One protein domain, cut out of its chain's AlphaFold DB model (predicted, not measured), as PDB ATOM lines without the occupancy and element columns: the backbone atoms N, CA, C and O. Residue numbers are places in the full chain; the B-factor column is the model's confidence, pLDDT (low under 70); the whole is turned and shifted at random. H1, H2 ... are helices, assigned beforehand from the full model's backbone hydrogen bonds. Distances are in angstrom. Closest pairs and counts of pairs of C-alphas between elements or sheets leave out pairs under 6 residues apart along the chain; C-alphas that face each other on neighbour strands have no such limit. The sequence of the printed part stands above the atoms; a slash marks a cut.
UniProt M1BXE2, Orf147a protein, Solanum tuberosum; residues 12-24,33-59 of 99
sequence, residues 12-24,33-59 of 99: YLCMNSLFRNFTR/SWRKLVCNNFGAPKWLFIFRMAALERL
ATOM      1  N   TYR A  12      -6.004  39.944 257.119       48.84
ATOM      2  CA  TYR A  12      -6.943  39.172 257.948       48.84
ATOM      3  C   TYR A  12      -7.185  37.759 257.392       48.84
ATOM      4  O   TYR A  12      -7.269  36.789 258.150       48.84
ATOM      5  N   LEU A  13      -7.254  37.625 256.063       47.16
ATOM      6  CA  LEU A  13      -7.394  36.333 255.381       47.16
ATOM      7  C   LEU A  13      -6.113  35.495 255.496       47.16
ATOM      8  O   LEU A  13      -6.183  34.307 255.817       47.16
ATOM      9  N   CYS A  14      -4.945  36.125 255.324       50.69
ATOM     10  CA  CYS A  14      -3.646  35.471 255.496       50.69
ATOM     11  C   CYS A  14      -3.450  34.964 256.935       50.69
ATOM     12  O   CYS A  14      -3.118  33.796 257.141       50.69
ATOM     13  N   MET A  15      -3.762  35.792 257.941       54.47
ATOM     14  CA  MET A  15      -3.668  35.395 259.350       54.47
ATOM     15  C   MET A  15      -4.646  34.271 259.709       54.47
ATOM     16  O   MET A  15      -4.276  33.367 260.451       54.47
ATOM     17  N   ASN A  16      -5.857  34.255 259.142       57.22
ATOM     18  CA  ASN A  16      -6.797  33.144 259.317       57.22
ATOM     19  C   ASN A  16      -6.302  31.835 258.677       57.22
ATOM     20  O   ASN A  16      -6.510  30.762 259.247       57.22
ATOM     21  N   SER A  17      -5.645  31.903 257.515       60.50
ATOM     22  CA  SER A  17      -5.031  30.740 256.860       60.50
ATOM     23  C   SER A  17      -3.843  30.205 257.665       60.50
ATOM     24  O   SER A  17      -3.792  29.014 257.972       60.50
ATOM     25  N   LEU A  18      -2.940  31.088 258.113       62.38
ATOM     26  CA  LEU A  18      -1.831  30.738 259.004       62.38
ATOM     27  C   LEU A  18      -2.336  30.136 260.318       62.38
ATOM     28  O   LEU A  18      -1.834  29.103 260.750       62.38
ATOM     29  N   PHE A  19      -3.375  30.718 260.918       62.78
ATOM     30  CA  PHE A  19      -3.999  30.195 262.130       62.78
ATOM     31  C   PHE A  19      -4.619  28.806 261.910       62.78
ATOM     32  O   PHE A  19      -4.422  27.912 262.736       62.78
ATOM     33  N   ARG A  20      -5.310  28.569 260.784       62.50
ATOM     34  CA  ARG A  20      -5.854  27.242 260.430       62.50
ATOM     35  C   ARG A  20      -4.761  26.211 260.158       62.50
ATOM     36  O   ARG A  20      -4.830  25.106 260.680       62.50
ATOM     37  N   ASN A  21      -3.728  26.557 259.398       63.28
ATOM     38  CA  ASN A  21      -2.625  25.639 259.099       63.28
ATOM     39  C   ASN A  21      -1.807  25.312 260.358       63.28
ATOM     40  O   ASN A  21      -1.487  24.152 260.611       63.28
ATOM     41  N   PHE A  22      -1.558  26.310 261.207       61.38
ATOM     42  CA  PHE A  22      -0.856  26.150 262.481       61.38
ATOM     43  C   PHE A  22      -1.709  25.491 263.578       61.38
ATOM     44  O   PHE A  22      -1.190  25.098 264.619       61.38
ATOM     45  N   THR A  23      -3.029  25.385 263.418       58.62
ATOM     46  CA  THR A  23      -3.870  24.534 264.280       58.62
ATOM     47  C   THR A  23      -3.964  23.113 263.726       58.62
ATOM     48  O   THR A  23      -3.971  22.166 264.506       58.62
ATOM     49  N   ARG A  24      -3.935  22.947 262.399       59.38
ATOM     50  CA  ARG A  24      -3.993  21.646 261.716       59.38
ATOM     51  C   ARG A  24      -2.749  20.778 261.932       59.38
ATOM     52  O   ARG A  24      -2.884  19.562 261.986       59.38
ATOM     53  N   SER A  33      -6.483  24.591 279.614       77.62
ATOM     54  CA  SER A  33      -7.495  25.507 280.168       77.62
ATOM     55  C   SER A  33      -7.740  26.734 279.283       77.62
ATOM     56  O   SER A  33      -8.876  27.178 279.127       77.62
ATOM     57  N   TRP A  34      -6.701  27.229 278.612       74.88
ATOM     58  CA  TRP A  34      -6.760  28.408 277.746       74.88
ATOM     59  C   TRP A  34      -7.342  28.144 276.347       74.88
ATOM     60  O   TRP A  34      -7.481  29.076 275.557       74.88
ATOM     61  N   ARG A  35      -7.734  26.904 276.006       70.88
ATOM     62  CA  ARG A  35      -8.237  26.561 274.658       70.88
ATOM     63  C   ARG A  35      -9.408  27.439 274.218       70.88
ATOM     64  O   ARG A  35      -9.425  27.882 273.076       70.88
ATOM     65  N   LYS A  36     -10.371  27.690 275.107       70.12
ATOM     66  CA  LYS A  36     -11.566  28.505 274.812       70.12
ATOM     67  C   LYS A  36     -11.237  29.980 274.559       70.12
ATOM     68  O   LYS A  36     -12.013  30.671 273.916       70.12
ATOM     69  N   LEU A  37     -10.090  30.453 275.050       71.69
ATOM     70  CA  LEU A  37      -9.624  31.820 274.817       71.69
ATOM     71  C   LEU A  37      -9.051  31.993 273.403       71.69
ATOM     72  O   LEU A  37      -8.991  33.111 272.903       71.69
ATOM     73  N   VAL A  38      -8.653  30.894 272.753       69.69
ATOM     74  CA  VAL A  38      -8.017  30.883 271.425       69.69
ATOM     75  C   VAL A  38      -8.963  30.362 270.345       69.69
ATOM     76  O   VAL A  38      -9.062  30.938 269.265       69.69
ATOM     77  N   CYS A  39      -9.656  29.258 270.615       66.19
ATOM     78  CA  CYS A  39     -10.636  28.661 269.719       66.19
ATOM     79  C   CYS A  39     -12.015  29.258 270.014       66.19
ATOM     80  O   CYS A  39     -12.455  29.204 271.158       66.19
ATOM     81  N   ASN A  40     -12.708  29.757 268.983       65.75
ATOM     82  CA  ASN A  40     -14.013  30.429 269.097       65.75
ATOM     83  C   ASN A  40     -13.974  31.818 269.770       65.75
ATOM     84  O   ASN A  40     -14.954  32.254 270.367       65.75
ATOM     85  N   ASN A  41     -12.843  32.521 269.667       69.88
ATOM     86  CA  ASN A  41     -12.729  33.916 270.081       69.88
ATOM     87  C   ASN A  41     -12.890  34.837 268.855       69.88
ATOM     88  O   ASN A  41     -12.249  34.613 267.829       69.88
ATOM     89  N   PHE A  42     -13.748  35.857 268.962       76.06
ATOM     90  CA  PHE A  42     -13.984  36.865 267.914       76.06
ATOM     91  C   PHE A  42     -12.938  37.995 267.897       76.06
ATOM     92  O   PHE A  42     -13.029  38.916 267.086       76.06
ATOM     93  N   GLY A  43     -11.944  37.944 268.786       76.12
ATOM     94  CA  GLY A  43     -10.815  38.866 268.813       76.12
ATOM     95  C   GLY A  43      -9.989  38.807 267.529       76.12
ATOM     96  O   GLY A  43     -10.032  37.831 266.776       76.12
ATOM     97  N   ALA A  44      -9.217  39.864 267.256       83.00
ATOM     98  CA  ALA A  44      -8.477  39.908 266.000       83.00
ATOM     99  C   ALA A  44      -7.465  38.745 265.913       83.00
ATOM    100  O   ALA A  44      -6.744  38.499 266.887       83.00
ATOM    101  N   PRO A  45      -7.334  38.069 264.754       76.69
ATOM    102  CA  PRO A  45      -6.442  36.922 264.578       76.69
ATOM    103  C   PRO A  45      -4.997  37.198 265.007       76.69
ATOM    104  O   PRO A  45      -4.328  36.312 265.533       76.69
ATOM    105  N   LYS A  46      -4.529  38.443 264.838       79.31
ATOM    106  CA  LYS A  46      -3.217  38.901 265.313       79.31
ATOM    107  C   LYS A  46      -3.059  38.744 266.828       79.31
ATOM    108  O   LYS A  46      -2.055  38.202 267.276       79.31
ATOM    109  N   TRP A  47      -4.048  39.176 267.604       80.12
ATOM    110  CA  TRP A  47      -4.025  39.083 269.064       80.12
ATOM    111  C   TRP A  47      -4.129  37.635 269.532       80.12
ATOM    112  O   TRP A  47      -3.360  37.217 270.391       80.12
ATOM    113  N   LEU A  48      -5.011  36.844 268.914       79.19
ATOM    114  CA  LEU A  48      -5.161  35.420 269.234       79.19
ATOM    115  C   LEU A  48      -3.889  34.625 268.935       79.19
ATOM    116  O   LEU A  48      -3.531  33.720 269.688       79.19
ATOM    117  N   PHE A  49      -3.185  34.975 267.857       79.25
ATOM    118  CA  PHE A  49      -1.898  34.381 267.521       79.25
ATOM    119  C   PHE A  49      -0.836  34.701 268.578       79.25
ATOM    120  O   PHE A  49      -0.203  33.783 269.096       79.25
ATOM    121  N   ILE A  50      -0.684  35.978 268.947       81.75
ATOM    122  CA  ILE A  50       0.270  36.409 269.981       81.75
ATOM    123  C   ILE A  50      -0.060  35.748 271.325       81.75
ATOM    124  O   ILE A  50       0.825  35.170 271.948       81.75
ATOM    125  N   PHE A  51      -1.333  35.744 271.729       81.25
ATOM    126  CA  PHE A  51      -1.785  35.093 272.958       81.25
ATOM    127  C   PHE A  51      -1.476  33.592 272.956       81.25
ATOM    128  O   PHE A  51      -0.957  33.064 273.934       81.25
ATOM    129  N   ARG A  52      -1.742  32.884 271.849       77.94
ATOM    130  CA  ARG A  52      -1.422  31.454 271.743       77.94
ATOM    131  C   ARG A  52       0.084  31.202 271.845       77.94
ATOM    132  O   ARG A  52       0.491  30.214 272.447       77.94
ATOM    133  N   MET A  53       0.903  32.068 271.253       82.94
ATOM    134  CA  MET A  53       2.359  31.977 271.358       82.94
ATOM    135  C   MET A  53       2.836  32.243 272.789       82.94
ATOM    136  O   MET A  53       3.697  31.511 273.266       82.94
ATOM    137  N   ALA A  54       2.238  33.212 273.485       82.94
ATOM    138  CA  ALA A  54       2.491  33.489 274.898       82.94
ATOM    139  C   ALA A  54       2.113  32.293 275.791       82.94
ATOM    140  O   ALA A  54       2.940  31.804 276.548       82.94
ATOM    141  N   ALA A  55       0.909  31.735 275.624       79.50
ATOM    142  CA  ALA A  55       0.418  30.590 276.401       79.50
ATOM    143  C   ALA A  55       1.219  29.291 276.190       79.50
ATOM    144  O   ALA A  55       1.113  28.360 276.986       79.50
ATOM    145  N   LEU A  56       1.981  29.204 275.097       78.12
ATOM    146  CA  LEU A  56       2.896  28.099 274.807       78.12
ATOM    147  C   LEU A  56       4.355  28.429 275.159       78.12
ATOM    148  O   LEU A  56       5.226  27.637 274.811       78.12
ATOM    149  N   GLU A  57       4.628  29.596 275.754       75.25
ATOM    150  CA  GLU A  57       5.980  30.120 276.023       75.25
ATOM    151  C   GLU A  57       6.868  30.165 274.766       75.25
ATOM    152  O   GLU A  57       8.091  30.035 274.792       75.25
ATOM    153  N   ARG A  58       6.233  30.340 273.604       76.75
ATOM    154  CA  ARG A  58       6.887  30.360 272.292       76.75
ATOM    155  C   ARG A  58       7.140  31.764 271.769       76.75
ATOM    156  O   ARG A  58       7.609  31.886 270.638       76.75
ATOM    157  N   LEU A  59       6.839  32.798 272.549       79.38
ATOM    158  CA  LEU A  59       7.162  34.170 272.182       79.38
ATOM    159  C   LEU A  59       8.680  34.309 271.972       79.38
ATOM    160  O   LEU A  59       9.478  33.702 272.690       79.38
TER     161      LEU A  59
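AT A GLANCE: This is residues 12 to 24 and 33 to 59 of the 99 residues of the protein "Orf147a protein" of Solanum tuberosum (UniProt M1BXE2). Two helices, H1 and H3, begin near each other and spread apart as a narrow V, with the four-residue helix H2 near H3 and away from H1. The link of residues 39 to 44 folds back from the end of H2 to the start of H3, and a cut separates H1 from the rest. The printed part has 40 residues with three named helices, in the order H1, H2, H3, and no named strand; its class is all helix. It is compact, with a radius of gyration of the C-alphas of 9.6 A, and its C-alphas span 26 by 19 by 18 A along their three main axes.

IN THESE COORDINATES: The printed part begins with H1, residues 12 to 24, which is 18.2 A long from first to last C-alpha. C-alpha 12 is at (-6.943, 39.172, 257.948) and C-alpha 24 at (-3.993, 21.646, 261.716). After the cut, Ser 33 and Trp 34 come before H2, residues 35 to 38, which is 5.4 A long. H3, residues 45 to 55, is 15.1 A long; it begins with C-alpha 45 at (-6.442, 36.922, 264.578) and ends with C-alpha 55 at (0.418, 30.590, 276.401). Residues 56 to 59 follow H3.

HOW THE PARTS SIT: H1 and H3 touch, with 6 pairs of C-alphas within 8 A. The closest C-alphas of the two are those of Met 15 and Pro 45, 6.1 A apart. They run the same way at a steep tilt of 36 degrees, only just steep, and their centres are 11.9 A apart. H1 and H2 are apart. A short link of 6 residues joins H2 to H3. H2 and H3 only just touch, with 3 pairs of C-alphas within 8 A; the closest are those of Val 38 and Leu 48, 5.8 A apart. Centre to centre, H2 and H3 are 10.1 A apart. In H1 and H3 every pair of O i and N i+4 is within hydrogen-bond range. H2 is too short for such a pair, but its one pair of O i and N i+3 is within range.

THE WHOLE: The two C-alphas farthest apart are those of Leu 13 and Ser 33, 27.0 A. The first and last printed C-alphas, those of Tyr 12 and Leu 59, are 20.7 A apart. Residues 25 to 32 are not printed, and C-alphas 24 and 33 are 19.2 A apart across the cut; the link across the cut is that from H1 to H2. The mean pLDDT of the printed part is 70.3. The model's confidence is under 70 at 17 residues, namely 12 to 24 and 38 to 41. The mean pLDDT is 58 in H1, 71 in H2 and 80 in H3.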